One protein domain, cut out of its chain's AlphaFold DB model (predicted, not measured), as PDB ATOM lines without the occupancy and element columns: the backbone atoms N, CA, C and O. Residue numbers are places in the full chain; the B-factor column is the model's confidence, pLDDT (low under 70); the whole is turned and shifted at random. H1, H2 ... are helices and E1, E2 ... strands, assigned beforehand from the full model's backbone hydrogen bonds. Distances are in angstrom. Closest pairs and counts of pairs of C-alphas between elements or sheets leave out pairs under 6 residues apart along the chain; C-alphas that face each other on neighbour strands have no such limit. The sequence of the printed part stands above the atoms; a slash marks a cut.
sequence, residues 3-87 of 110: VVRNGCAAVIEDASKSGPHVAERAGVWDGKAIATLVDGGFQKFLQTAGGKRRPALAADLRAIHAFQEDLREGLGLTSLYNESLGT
ATOM      1  N   VAL A   3      23.634   2.660  32.493       94.25
ATOM      2  CA  VAL A   3      24.739   3.606  32.316       94.25
ATOM      3  C   VAL A   3      26.035   2.829  32.108       94.25
ATOM      4  O   VAL A   3      26.259   1.816  32.767       94.25
ATOM      5  N   VAL A   4      26.861   3.274  31.159       95.12
ATOM      6  CA  VAL A   4      28.128   2.623  30.798       95.12
ATOM      7  C   VAL A   4      29.207   3.687  30.679       95.12
ATOM      8  O   VAL A   4      29.012   4.686  29.989       95.12
ATOM      9  N   ARG A   5      30.352   3.474  31.328       93.69
ATOM     10  CA  ARG A   5      31.518   4.357  31.227       93.69
ATOM     11  C   ARG A   5      32.791   3.570  31.515       93.69
ATOM     12  O   ARG A   5      32.819   2.764  32.438       93.69
ATOM     13  N   ASN A   6      33.837   3.796  30.719       91.94
ATOM     14  CA  ASN A   6      35.170   3.202  30.910       91.94
ATOM     15  C   ASN A   6      35.160   1.672  31.118       91.94
ATOM     16  O   ASN A   6      35.881   1.143  31.958       91.94
ATOM     17  N   GLY A   7      34.311   0.954  30.376       93.75
ATOM     18  CA  GLY A   7      34.206  -0.508  30.471       93.75
ATOM     19  C   GLY A   7      33.480  -1.028  31.716       93.75
ATOM     20  O   GLY A   7      33.422  -2.239  31.911       93.75
ATOM     21  N   CYS A   8      32.892  -0.155  32.534       96.06
ATOM     22  CA  CYS A   8      32.012  -0.515  33.642       96.06
ATOM     23  C   CYS A   8      30.573  -0.090  33.345       96.06
ATOM     24  O   CYS A   8      30.329   0.840  32.571       96.06
ATOM     25  N   ALA A   9      29.616  -0.784  33.950       95.88
ATOM     26  CA  ALA A   9      28.203  -0.482  33.797       95.88
ATOM     27  C   ALA A   9      27.423  -0.718  35.089       95.88
ATOM     28  O   ALA A   9      27.815  -1.539  35.918       95.88
ATOM     29  N   ALA A  10      26.296  -0.020  35.219       94.69
ATOM     30  CA  ALA A  10      25.283  -0.226  36.251       94.69
ATOM     31  C   ALA A  10      23.882   0.026  35.679       94.69
ATOM     32  O   ALA A  10      23.725   0.671  34.633       94.69
ATOM     33  N   VAL A  11      22.859  -0.454  36.384       93.56
ATOM     34  CA  VAL A  11      21.463  -0.096  36.113       93.56
ATOM     35  C   VAL A  11      20.981   0.833  37.217       93.56
ATOM     36  O   VAL A  11      21.042   0.491  38.395       93.56
ATOM     37  N   ILE A  12      20.520   2.013  36.816       93.00
ATOM     38  CA  ILE A  12      19.919   3.018  37.691       93.00
ATOM     39  C   ILE A  12      18.408   3.029  37.498       93.00
ATOM     40  O   ILE A  12      17.917   2.895  36.373       93.00
ATOM     41  N   GLU A  13      17.664   3.218  38.573       91.38
ATOM     42  CA  GLU A  13      16.212   3.343  38.541       91.38
ATOM     43  C   GLU A  13      15.791   4.582  39.314       91.38
ATOM     44  O   GLU A  13      16.362   4.900  40.358       91.38
ATOM     45  N   ASP A  14      14.791   5.285  38.788       85.06
ATOM     46  CA  ASP A  14      14.158   6.380  39.505       85.06
ATOM     47  C   ASP A  14      13.080   5.791  40.414       85.06
ATOM     48  O   ASP A  14      12.049   5.296  39.948       85.06
ATOM     49  N   ALA A  15      13.345   5.777  41.717       74.81
ATOM     50  CA  ALA A  15      12.327   5.417  42.682       74.81
ATOM     51  C   ALA A  15      11.528   6.685  42.983       74.81
ATOM     52  O   ALA A  15      12.017   7.585  43.664       74.81
ATOM     53  N   SER A  16      10.280   6.716  42.508       66.06
ATOM     54  CA  SER A  16       9.345   7.858  42.483       66.06
ATOM     55  C   SER A  16       9.139   8.636  43.797       66.06
ATOM     56  O   SER A  16       8.430   9.641  43.805       66.06
ATOM     57  N   LYS A  17       9.736   8.196  44.913       71.38
ATOM     58  CA  LYS A  17       9.712   8.864  46.223       71.38
ATOM     59  C   LYS A  17      11.075   9.028  46.910       71.38
ATOM     60  O   LYS A  17      11.148   9.797  47.861       71.38
ATOM     61  N   SER A  18      12.126   8.324  46.486       74.69
ATOM     62  CA  SER A  18      13.450   8.348  47.140       74.69
ATOM     63  C   SER A  18      14.574   8.864  46.240       74.69
ATOM     64  O   SER A  18      15.720   8.907  46.680       74.69
ATOM     65  N   GLY A  19      14.256   9.254  45.003       81.56
ATOM     66  CA  GLY A  19      15.239   9.663  44.007       81.56
ATOM     67  C   GLY A  19      15.903   8.478  43.297       81.56
ATOM     68  O   GLY A  19      15.532   7.315  43.518       81.56
ATOM     69  N   PRO A  20      16.880   8.759  42.418       86.62
ATOM     70  CA  PRO A  20      17.577   7.727  41.671       86.62
ATOM     71  C   PRO A  20      18.381   6.825  42.610       86.62
ATOM     72  O   PRO A  20      19.029   7.294  43.541       86.62
ATOM     73  N   HIS A  21      18.384   5.523  42.343       86.56
ATOM     74  CA  HIS A  21      19.221   4.562  43.053       86.56
ATOM     75  C   HIS A  21      19.807   3.533  42.086       86.56
ATOM     76  O   HIS A  21      19.356   3.376  40.950       86.56
ATOM     77  N   VAL A  22      20.844   2.832  42.537       87.19
ATOM     78  CA  VAL A  22      21.499   1.775  41.763       87.19
ATOM     79  C   VAL A  22      20.754   0.459  41.999       87.19
ATOM     80  O   VAL A  22      20.882  -0.133  43.069       87.19
ATOM     81  N   ALA A  23      19.983   0.011  41.008       83.38
ATOM     82  CA  ALA A  23      19.190  -1.220  41.066       83.38
ATOM     83  C   ALA A  23      20.044  -2.475  40.815       83.38
ATOM     84  O   ALA A  23      19.907  -3.482  41.506       83.38
ATOM     85  N   GLU A  24      20.988  -2.396  39.872       82.31
ATOM     86  CA  GLU A  24      22.010  -3.423  39.658       82.31
ATOM     87  C   GLU A  24      23.383  -2.825  39.955       82.31
ATOM     88  O   GLU A  24      23.843  -1.906  39.268       82.31
ATOM     89  N   ARG A  25      24.024  -3.329  41.018       79.31
ATOM     90  CA  ARG A  25      25.329  -2.842  41.477       79.31
ATOM     91  C   ARG A  25      26.372  -3.022  40.368       79.31
ATOM     92  O   ARG A  25      26.388  -4.040  39.682       79.31
ATOM     93  N   ALA A  26      27.245  -2.025  40.236       88.44
ATOM     94  CA  ALA A  26      28.199  -1.919  39.142       88.44
ATOM     95  C   ALA A  26      29.064  -3.172  38.929       88.44
ATOM     96  O   ALA A  26      29.413  -3.881  39.876       88.44
ATOM     97  N   GLY A  27      29.452  -3.391  37.674       92.19
ATOM     98  CA  GLY A  27      30.370  -4.445  37.259       92.19
ATOM     99  C   GLY A  27      31.027  -4.131  35.915       92.19
ATOM    100  O   GLY A  27      30.830  -3.052  35.351       92.19
ATOM    101  N   VAL A  28      31.813  -5.075  35.394       94.25
ATOM    102  CA  VAL A  28      32.482  -4.910  34.091       94.25
ATOM    103  C   VAL A  28      31.486  -5.156  32.966       94.25
ATOM    104  O   VAL A  28      30.767  -6.149  32.964       94.25
ATOM    105  N   TRP A  29      31.456  -4.264  31.987       93.88
ATOM    106  CA  TRP A  29      30.619  -4.387  30.804       93.88
ATOM    107  C   TRP A  29      31.292  -5.282  29.761       93.88
ATOM    108  O   TRP A  29      32.380  -4.966  29.282       93.88
ATOM    109  N   ASP A  30      30.642  -6.383  29.378       85.38
ATOM    110  CA  ASP A  30      31.172  -7.320  28.373       85.38
ATOM    111  C   ASP A  30      30.670  -7.047  26.939       85.38
ATOM    112  O   ASP A  30      30.959  -7.809  26.018       85.38
ATOM    113  N   GLY A  31      29.913  -5.960  26.741       84.31
ATOM    114  CA  GLY A  31      29.260  -5.627  25.471       84.31
ATOM    115  C   GLY A  31      27.790  -6.051  25.390       84.31
ATOM    116  O   GLY A  31      27.054  -5.518  24.558       84.31
ATOM    117  N   LYS A  32      27.330  -6.954  26.265       86.19
ATOM    118  CA  LYS A  32      25.946  -7.455  26.282       86.19
ATOM    119  C   LYS A  32      25.309  -7.414  27.670       86.19
ATOM    120  O   LYS A  32      24.134  -7.053  27.786       86.19
ATOM    121  N   ALA A  33      26.064  -7.764  28.700       88.38
ATOM    122  CA  ALA A  33      25.638  -7.847  30.085       88.38
ATOM    123  C   ALA A  33      26.687  -7.243  31.029       88.38
ATOM    124  O   ALA A  33      27.842  -6.999  30.669       88.38
ATOM    125  N   ILE A  34      26.256  -6.984  32.260       93.56
ATOM    126  CA  ILE A  34      27.141  -6.580  33.345       93.56
ATOM    127  C   ILE A  34      27.680  -7.863  33.982       93.56
ATOM    128  O   ILE A  34      26.920  -8.737  34.395       93.56
ATOM    129  N   ALA A  35      29.001  -8.012  34.011       94.62
ATOM    130  CA  ALA A  35      29.662  -9.092  34.719       94.62
ATOM    131  C   ALA A  35      29.775  -8.731  36.205       94.62
ATOM    132  O   ALA A  35      30.430  -7.755  36.581       94.62
ATOM    133  N   THR A  36      29.150  -9.549  37.043       93.31
ATOM    134  CA  THR A  36      29.046  -9.371  38.490       93.31
ATOM    135  C   THR A  36      30.356  -9.734  39.183       93.31
ATOM    136  O   THR A  36      30.949 -10.773  38.878       93.31
ATOM    137  N   LEU A  37      30.793  -8.927  40.158       95.19
ATOM    138  CA  LEU A  37      31.949  -9.252  40.993       95.19
ATOM    139  C   LEU A  37      31.539 -10.218  42.115       95.19
ATOM    140  O   LEU A  37      30.778  -9.868  43.019       95.19
ATOM    141  N   VAL A  38      32.050 -11.445  42.051       94.31
ATOM    142  CA  VAL A  38      31.776 -12.529  43.001       94.31
ATOM    143  C   VAL A  38      33.026 -12.820  43.817       94.31
ATOM    144  O   VAL A  38      34.087 -13.076  43.258       94.31
ATOM    145  N   ASP A  39      32.903 -12.828  45.136       94.00
ATOM    146  CA  ASP A  39      33.968 -13.247  46.040       94.00
ATOM    147  C   ASP A  39      33.933 -14.762  46.259       94.00
ATOM    148  O   ASP A  39      32.915 -15.295  46.702       94.00
ATOM    149  N   GLY A  40      35.028 -15.453  45.950       90.44
ATOM    150  CA  GLY A  40      35.208 -16.878  46.233       90.44
ATOM    151  C   GLY A  40      35.946 -17.164  47.545       90.44
ATOM    152  O   GLY A  40      36.319 -18.308  47.787       90.44
ATOM    153  N   GLY A  41      36.242 -16.151  48.364       86.69
ATOM    154  CA  GLY A  41      37.028 -16.269  49.600       86.69
ATOM    155  C   GLY A  41      38.534 -16.195  49.405       86.69
ATOM    156  O   GLY A  41      39.209 -15.528  50.182       86.69
ATOM    157  N   PHE A  42      39.064 -16.820  48.356       88.19
ATOM    158  CA  PHE A  42      40.492 -16.745  48.008       88.19
ATOM    159  C   PHE A  42      40.777 -15.787  46.842       88.19
ATOM    160  O   PHE A  42      41.901 -15.325  46.671       88.19
ATOM    161  N   GLN A  43      39.768 -15.518  46.014       92.44
ATOM    162  CA  GLN A  43      39.882 -14.739  44.788       92.44
ATOM    163  C   GLN A  43      38.522 -14.133  44.447       92.44
ATOM    164  O   GLN A  43      37.482 -14.771  44.623       92.44
ATOM    165  N   LYS A  44      38.532 -12.920  43.894       95.00
ATOM    166  CA  LYS A  44      37.342 -12.317  43.289       95.00
ATOM    167  C   LYS A  44      37.252 -12.683  41.811       95.00
ATOM    168  O   LYS A  44      38.264 -12.721  41.109       95.00
ATOM    169  N   PHE A  45      36.047 -12.919  41.322       95.81
ATOM    170  CA  PHE A  45      35.762 -13.318  39.951       95.81
ATOM    171  C   PHE A  45      34.791 -12.346  39.311       95.81
ATOM    172  O   PHE A  45      33.857 -11.880  39.954       95.81
ATOM    173  N   LEU A  46      34.972 -12.103  38.022       95.44
ATOM    174  CA  LEU A  46      33.933 -11.509  37.197       95.44
ATOM    175  C   LEU A  46      33.130 -12.637  36.570       95.44
ATOM    176  O   LEU A  46      33.686 -13.473  35.849       95.44
ATOM    177  N   GLN A  47      31.842 -12.675  36.889       94.75
ATOM    178  CA  GLN A  47      30.909 -13.686  36.423       94.75
ATOM    179  C   GLN A  47      29.885 -13.063  35.478       94.75
ATOM    180  O   GLN A  47      29.172 -12.139  35.856       94.75
ATOM    181  N   THR A  48      29.767 -13.601  34.267       91.88
ATOM    182  CA  THR A  48      28.703 -13.195  33.339       91.88
ATOM    183  C   THR A  48      27.366 -13.833  33.718       91.88
ATOM    184  O   THR A  48      27.323 -14.854  34.409       91.88
ATOM    185  N   ALA A  49      26.258 -13.297  33.200       86.38
ATOM    186  CA  ALA A  49      24.927 -13.882  33.401       86.38
ATOM    187  C   ALA A  49      24.839 -15.362  32.963       86.38
ATOM    188  O   ALA A  49      24.104 -16.144  33.555       86.38
ATOM    189  N   GLY A  50      25.639 -15.772  31.970       86.19
ATOM    190  CA  GLY A  50      25.743 -17.167  31.519       86.19
ATOM    191  C   GLY A  50      26.613 -18.070  32.405       86.19
ATOM    192  O   GLY A  50      26.906 -19.194  32.010       86.19
ATOM    193  N   GLY A  51      27.089 -17.583  33.554       88.00
ATOM    194  CA  GLY A  51      27.849 -18.360  34.538       88.00
ATOM    195  C   GLY A  51      29.343 -18.514  34.244       88.00
ATOM    196  O   GLY A  51      30.069 -19.059  35.076       88.00
ATOM    197  N   LYS A  52      29.843 -18.010  33.108       91.44
ATOM    198  CA  LYS A  52      31.285 -18.016  32.820       91.44
ATOM    199  C   LYS A  52      32.007 -17.076  33.780       91.44
ATOM    200  O   LYS A  52      31.552 -15.955  34.006       91.44
ATOM    201  N   ARG A  53      33.145 -17.527  34.310       93.44
ATOM    202  CA  ARG A  53      33.963 -16.776  35.267       93.44
ATOM    203  C   ARG A  53      35.381 -16.584  34.758       93.44
ATOM    204  O   ARG A  53      35.965 -17.501  34.186       93.44
ATOM    205  N   ARG A  54      35.947 -15.417  35.054       95.00
ATOM    206  CA  ARG A  54      37.392 -15.168  35.019       95.00
ATOM    207  C   ARG A  54      37.841 -14.504  36.322       95.00
ATOM    208  O   ARG A  54      37.022 -13.825  36.946       95.00
ATOM    209  N   PRO A  55      39.107 -14.655  36.739       96.69
ATOM    210  CA  PRO A  55      39.643 -13.879  37.850       96.69
ATOM    211  C   PRO A  55      39.475 -12.375  37.593       96.69
ATOM    212  O   PRO A  55      39.717 -11.893  36.481       96.69
ATOM    213  N   ALA A  56      39.034 -11.646  38.616       96.19
ATOM    214  CA  ALA A  56      39.045 -10.193  38.625       96.19
ATOM    215  C   ALA A  56      40.474  -9.712  38.901       96.19
ATOM    216  O   ALA A  56      41.088 -10.089  39.902       96.19
ATOM    217  N   LEU A  57      41.006  -8.890  38.003       96.31
ATOM    218  CA  LEU A  57      42.325  -8.288  38.132       96.31
ATOM    219  C   LEU A  57      42.243  -7.018  38.982       96.31
ATOM    220  O   LEU A  57      41.195  -6.383  39.086       96.31
ATOM    221  N   ALA A  58      43.377  -6.571  39.521       95.56
ATOM    222  CA  ALA A  58      43.440  -5.308  40.261       95.56
ATOM    223  C   ALA A  58      42.958  -4.105  39.424       95.56
ATOM    224  O   ALA A  58      42.361  -3.175  39.960       95.56
ATOM    225  N   ALA A  59      43.195  -4.129  38.106       95.56
ATOM    226  CA  ALA A  59      42.691  -3.113  37.188       95.56
ATOM    227  C   ALA A  59      41.155  -3.115  37.096       95.56
ATOM    228  O   ALA A  59      40.563  -2.041  37.139       95.56
ATOM    229  N   ASP A  60      40.520  -4.294  37.054       95.44
ATOM    230  CA  ASP A  60      39.056  -4.408  37.061       95.44
ATOM    231  C   ASP A  60      38.477  -3.812  38.352       95.44
ATOM    232  O   ASP A  60      37.543  -3.018  38.312       95.44
ATOM    233  N   LEU A  61      39.065  -4.156  39.503       95.38
ATOM    234  CA  LEU A  61      38.602  -3.676  40.806       95.38
ATOM    235  C   LEU A  61      38.681  -2.147  40.901       95.38
ATOM    236  O   LEU A  61      37.696  -1.502  41.263       95.38
ATOM    237  N   ARG A  62      39.821  -1.560  40.512       95.50
ATOM    238  CA  ARG A  62      39.996  -0.101  40.482       95.50
ATOM    239  C   ARG A  62      39.006   0.581  39.543       95.50
ATOM    240  O   ARG A  62      38.446   1.604  39.919       95.50
ATOM    241  N   ALA A  63      38.773   0.011  38.361       95.50
ATOM    242  CA  ALA A  63      37.825   0.558  37.397       95.50
ATOM    243  C   ALA A  63      36.390   0.550  37.945       95.50
ATOM    244  O   ALA A  63      35.710   1.570  37.870       95.50
ATOM    245  N   ILE A  64      35.960  -0.559  38.558       95.19
ATOM    246  CA  ILE A  64      34.637  -0.659  39.189       95.19
ATOM    247  C   ILE A  64      34.508   0.369  40.313       95.19
ATOM    248  O   ILE A  64      33.503   1.068  40.375       95.19
ATOM    249  N   HIS A  65      35.516   0.485  41.180       95.31
ATOM    250  CA  HIS A  65      35.472   1.423  42.299       95.31
ATOM    251  C   HIS A  65      35.386   2.879  41.824       95.31
ATOM    252  O   HIS A  65      34.467   3.582  42.225       95.31
ATOM    253  N   ALA A  66      36.262   3.301  40.906       95.38
ATOM    254  CA  ALA A  66      36.220   4.652  40.345       95.38
ATOM    255  C   ALA A  66      34.873   4.946  39.667       95.38
ATOM    256  O   ALA A  66      34.294   6.009  39.854       95.38
ATOM    257  N   PHE A  67      34.326   3.975  38.930       95.44
ATOM    258  CA  PHE A  67      33.004   4.111  38.328       95.44
ATOM    259  C   PHE A  67      31.889   4.263  39.374       95.44
ATOM    260  O   PHE A  67      30.954   5.030  39.155       95.44
ATOM    261  N   GLN A  68      31.961   3.543  40.495       93.44
ATOM    262  CA  GLN A  68      30.981   3.667  41.574       93.44
ATOM    263  C   GLN A  68      31.069   5.019  42.284       93.44
ATOM    264  O   GLN A  68      30.020   5.584  42.574       93.44
ATOM    265  N   GLU A  69      32.273   5.539  42.532       93.69
ATOM    266  CA  GLU A  69      32.459   6.874  43.118       93.69
ATOM    267  C   GLU A  69      31.894   7.960  42.198       93.69
ATOM    268  O   GLU A  69      31.022   8.716  42.620       93.69
ATOM    269  N   ASP A  70      32.266   7.942  40.914       93.81
ATOM    270  CA  ASP A  70      31.734   8.867  39.906       93.81
ATOM    271  C   ASP A  70      30.199   8.796  39.816       93.81
ATOM    272  O   ASP A  70      29.517   9.811  39.656       93.81
ATOM    273  N   LEU A  71      29.633   7.585  39.896       92.50
ATOM    274  CA  LEU A  71      28.187   7.383  39.839       92.50
ATOM    275  C   LEU A  71      27.492   7.920  41.093       92.50
ATOM    276  O   LEU A  71      26.419   8.509  40.980       92.50
ATOM    277  N   ARG A  72      28.079   7.724  42.279       92.12
ATOM    278  CA  ARG A  72      27.542   8.263  43.535       92.12
ATOM    279  C   ARG A  72      27.578   9.782  43.531       92.12
ATOM    280  O   ARG A  72      26.557  10.389  43.832       92.12
ATOM    281  N   GLU A  73      28.706  10.372  43.144       92.75
ATOM    282  CA  GLU A  73      28.860  11.823  43.036       92.75
ATOM    283  C   GLU A  73      27.841  12.405  42.047       92.75
ATOM    284  O   GLU A  73      27.066  13.290  42.406       92.75
ATOM    285  N   GLY A  74      27.763  11.844  40.835       91.94
ATOM    286  CA  GLY A  74      26.853  12.324  39.793       91.94
ATOM    287  C   GLY A  74      25.364  12.178  40.126       91.94
ATOM    288  O   GLY A  74      24.548  12.937  39.608       91.94
ATOM    289  N   LEU A  75      24.997  11.224  40.986       90.19
ATOM    290  CA  LEU A  75      23.619  11.017  41.448       90.19
ATOM    291  C   LEU A  75      23.323  11.675  42.807       90.19
ATOM    292  O   LEU A  75      22.184  11.604  43.268       90.19
ATOM    293  N   GLY A  76      24.315  12.289  43.463       91.06
ATOM    294  CA  GLY A  76      24.163  12.849  44.809       91.06
ATOM    295  C   GLY A  76      23.891  11.795  45.891       91.06
ATOM    296  O   GLY A  76      23.201  12.079  46.869       91.06
ATOM    297  N   LEU A  77      24.389  10.567  45.716       90.31
ATOM    298  CA  LEU A  77      24.205   9.471  46.670       90.31
ATOM    299  C   LEU A  77      25.186   9.573  47.840       90.31
ATOM    300  O   LEU A  77      26.327  10.012  47.697       90.31
ATOM    301  N   THR A  78      24.768   9.078  49.004       90.06
ATOM    302  CA  THR A  78      25.633   9.002  50.185       90.06
ATOM    303  C   THR A  78      26.850   8.116  49.925       90.06
ATOM    304  O   THR A  78      26.717   6.945  49.559       90.06
ATOM    305  N   SER A  79      28.038   8.652  50.200       88.44
ATOM    306  CA  SER A  79      29.286   7.887  50.187       88.44
ATOM    307  C   SER A  79      29.481   7.191  51.530       88.44
ATOM    308  O   SER A  79      29.715   7.822  52.561       88.44
ATOM    309  N   LEU A  80      29.327   5.868  51.537       90.69
ATOM    310  CA  LEU A  80      29.518   5.052  52.732       90.69
ATOM    311  C   LEU A  80      31.003   4.744  52.903       90.69
ATOM    312  O   LEU A  80      31.628   4.218  51.985       90.69
ATOM    313  N   TYR A  81      31.549   5.002  54.095       89.94
ATOM    314  CA  TYR A  81      32.981   4.853  54.394       89.94
ATOM    315  C   TYR A  81      33.578   3.537  53.866       89.94
ATOM    316  O   TYR A  81      34.498   3.554  53.055       89.94
ATOM    317  N   ASN A  82      32.994   2.391  54.233       89.06
ATOM    318  CA  ASN A  82      33.512   1.081  53.820       89.06
ATOM    319  C   ASN A  82      33.429   0.834  52.307       89.06
ATOM    320  O   ASN A  82      34.249   0.100  51.765       89.06
ATOM    321  N   GLU A  83      32.452   1.429  51.621       88.25
ATOM    322  CA  GLU A  83      32.332   1.318  50.163       88.25
ATOM    323  C   GLU A  83      33.229   2.317  49.416       88.25
ATOM    324  O   GLU A  83      33.469   2.139  48.222       88.25
ATOM    325  N   SER A  84      33.719   3.343  50.118       90.38
ATOM    326  CA  SER A  84      34.607   4.387  49.587       90.38
ATOM    327  C   SER A  84      36.087   4.011  49.743       90.38
ATOM    328  O   SER A  84      36.939   4.535  49.040       90.38
ATOM    329  N   LEU A  85      36.420   3.068  50.634       90.75
ATOM    330  CA  LEU A  85      37.790   2.555  50.785       90.75
ATOM    331  C   LEU A  85      38.248   1.675  49.609       90.75
ATOM    332  O   LEU A  85      39.444   1.426  49.454       90.75
ATOM    333  N   GLY A  86      37.316   1.156  48.809       89.69
ATOM    334  CA  GLY A  86      37.635   0.333  47.651       89.69
ATOM    335  C   GLY A  86      36.458  -0.499  47.155       89.69
ATOM    336  O   GLY A  86      35.301  -0.284  47.508       89.69
ATOM    337  N   THR A  87      36.758  -1.483  46.310       89.25
ATOM    338  CA  THR A  87      35.736  -2.328  45.683       89.25
ATOM    339  C   THR A  87      35.215  -3.394  46.641       89.25
ATOM    340  O   THR A  87      35.956  -4.285  47.076       89.25
TER     341      THR A  87
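Overview. This is residues 3 to 87 of the 110 residues of an uncharacterized protein of Bryobacterales bacterium (UniProt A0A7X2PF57). A twisted wall of six strands has the long helix H1 packed over one face, along E2 and E3, making two layers, while the small H2 sits close to H1 and off the sheet. The antiparallel sheet, in the order E1 E2 E3 E4 E5 E6, is a meander, each strand the neighbour of the one before, and turns from the long hairpin E2 and E3 to the shorter E4, E5 and E6. The printed part has 85 residues with six named strands, then two named helices; its class is mixed. It is compact, with a radius of gyration of the C-alphas of 13.1 A and spans of 37 by 28 by 22 A.

Arrangement. The sheet is only just strongly twisted, its C-alphas up to 4.4 A off the best plane. E2, residues 8 to 15, and E3, residues 19 to 29, form a hairpin, with N 13 and O 21 2.9 A apart. E3 bends by 55 degrees at residue 24. E1, residues 3 to 5, is an edge strand beside E2, with N 5 to O 8 at 2.9 A. E4, residues 34 to 39, pairs with E3 through N 35 and O 28, 2.8 A, and with E5, residues 44 to 47, through N 38 and O 45, 2.8 A. E6, residues 53 to 55, is the other edge strand, with N 46 of E5 and its O 54 2.9 A apart. H1, residues 58 to 75, is on the sheet at a height of 8.4 A; its closest C-alphas to E3 are Ile 64 and Gly 27, 6.0 A. H2, residues 81 to 84, is close to but not clearly touching H1, the C-alphas of Ser 84 and Glu 69 being 7.3 A apart. Every O i to N i+4 pair in H1 is within hydrogen-bond range; H2 is too short for one.

Along the chain. E1 begins at C-alpha 3 (24.739, 3.606, 32.316). E2 is 22.5 A long, E3 24.7 A, E4 15.9 A and H1 25.7 A, and H2 ends at C-alpha 84 (34.607, 4.387, 49.587).

Size, cuts and confidence. The C-alphas farthest apart, Lys 17 and Phe 42, are 40.1 A apart. The printed part has no cut, and its links between named elements are tight. Residue 16 alone is under pLDDT 70; the mean of the printed part is 90.6.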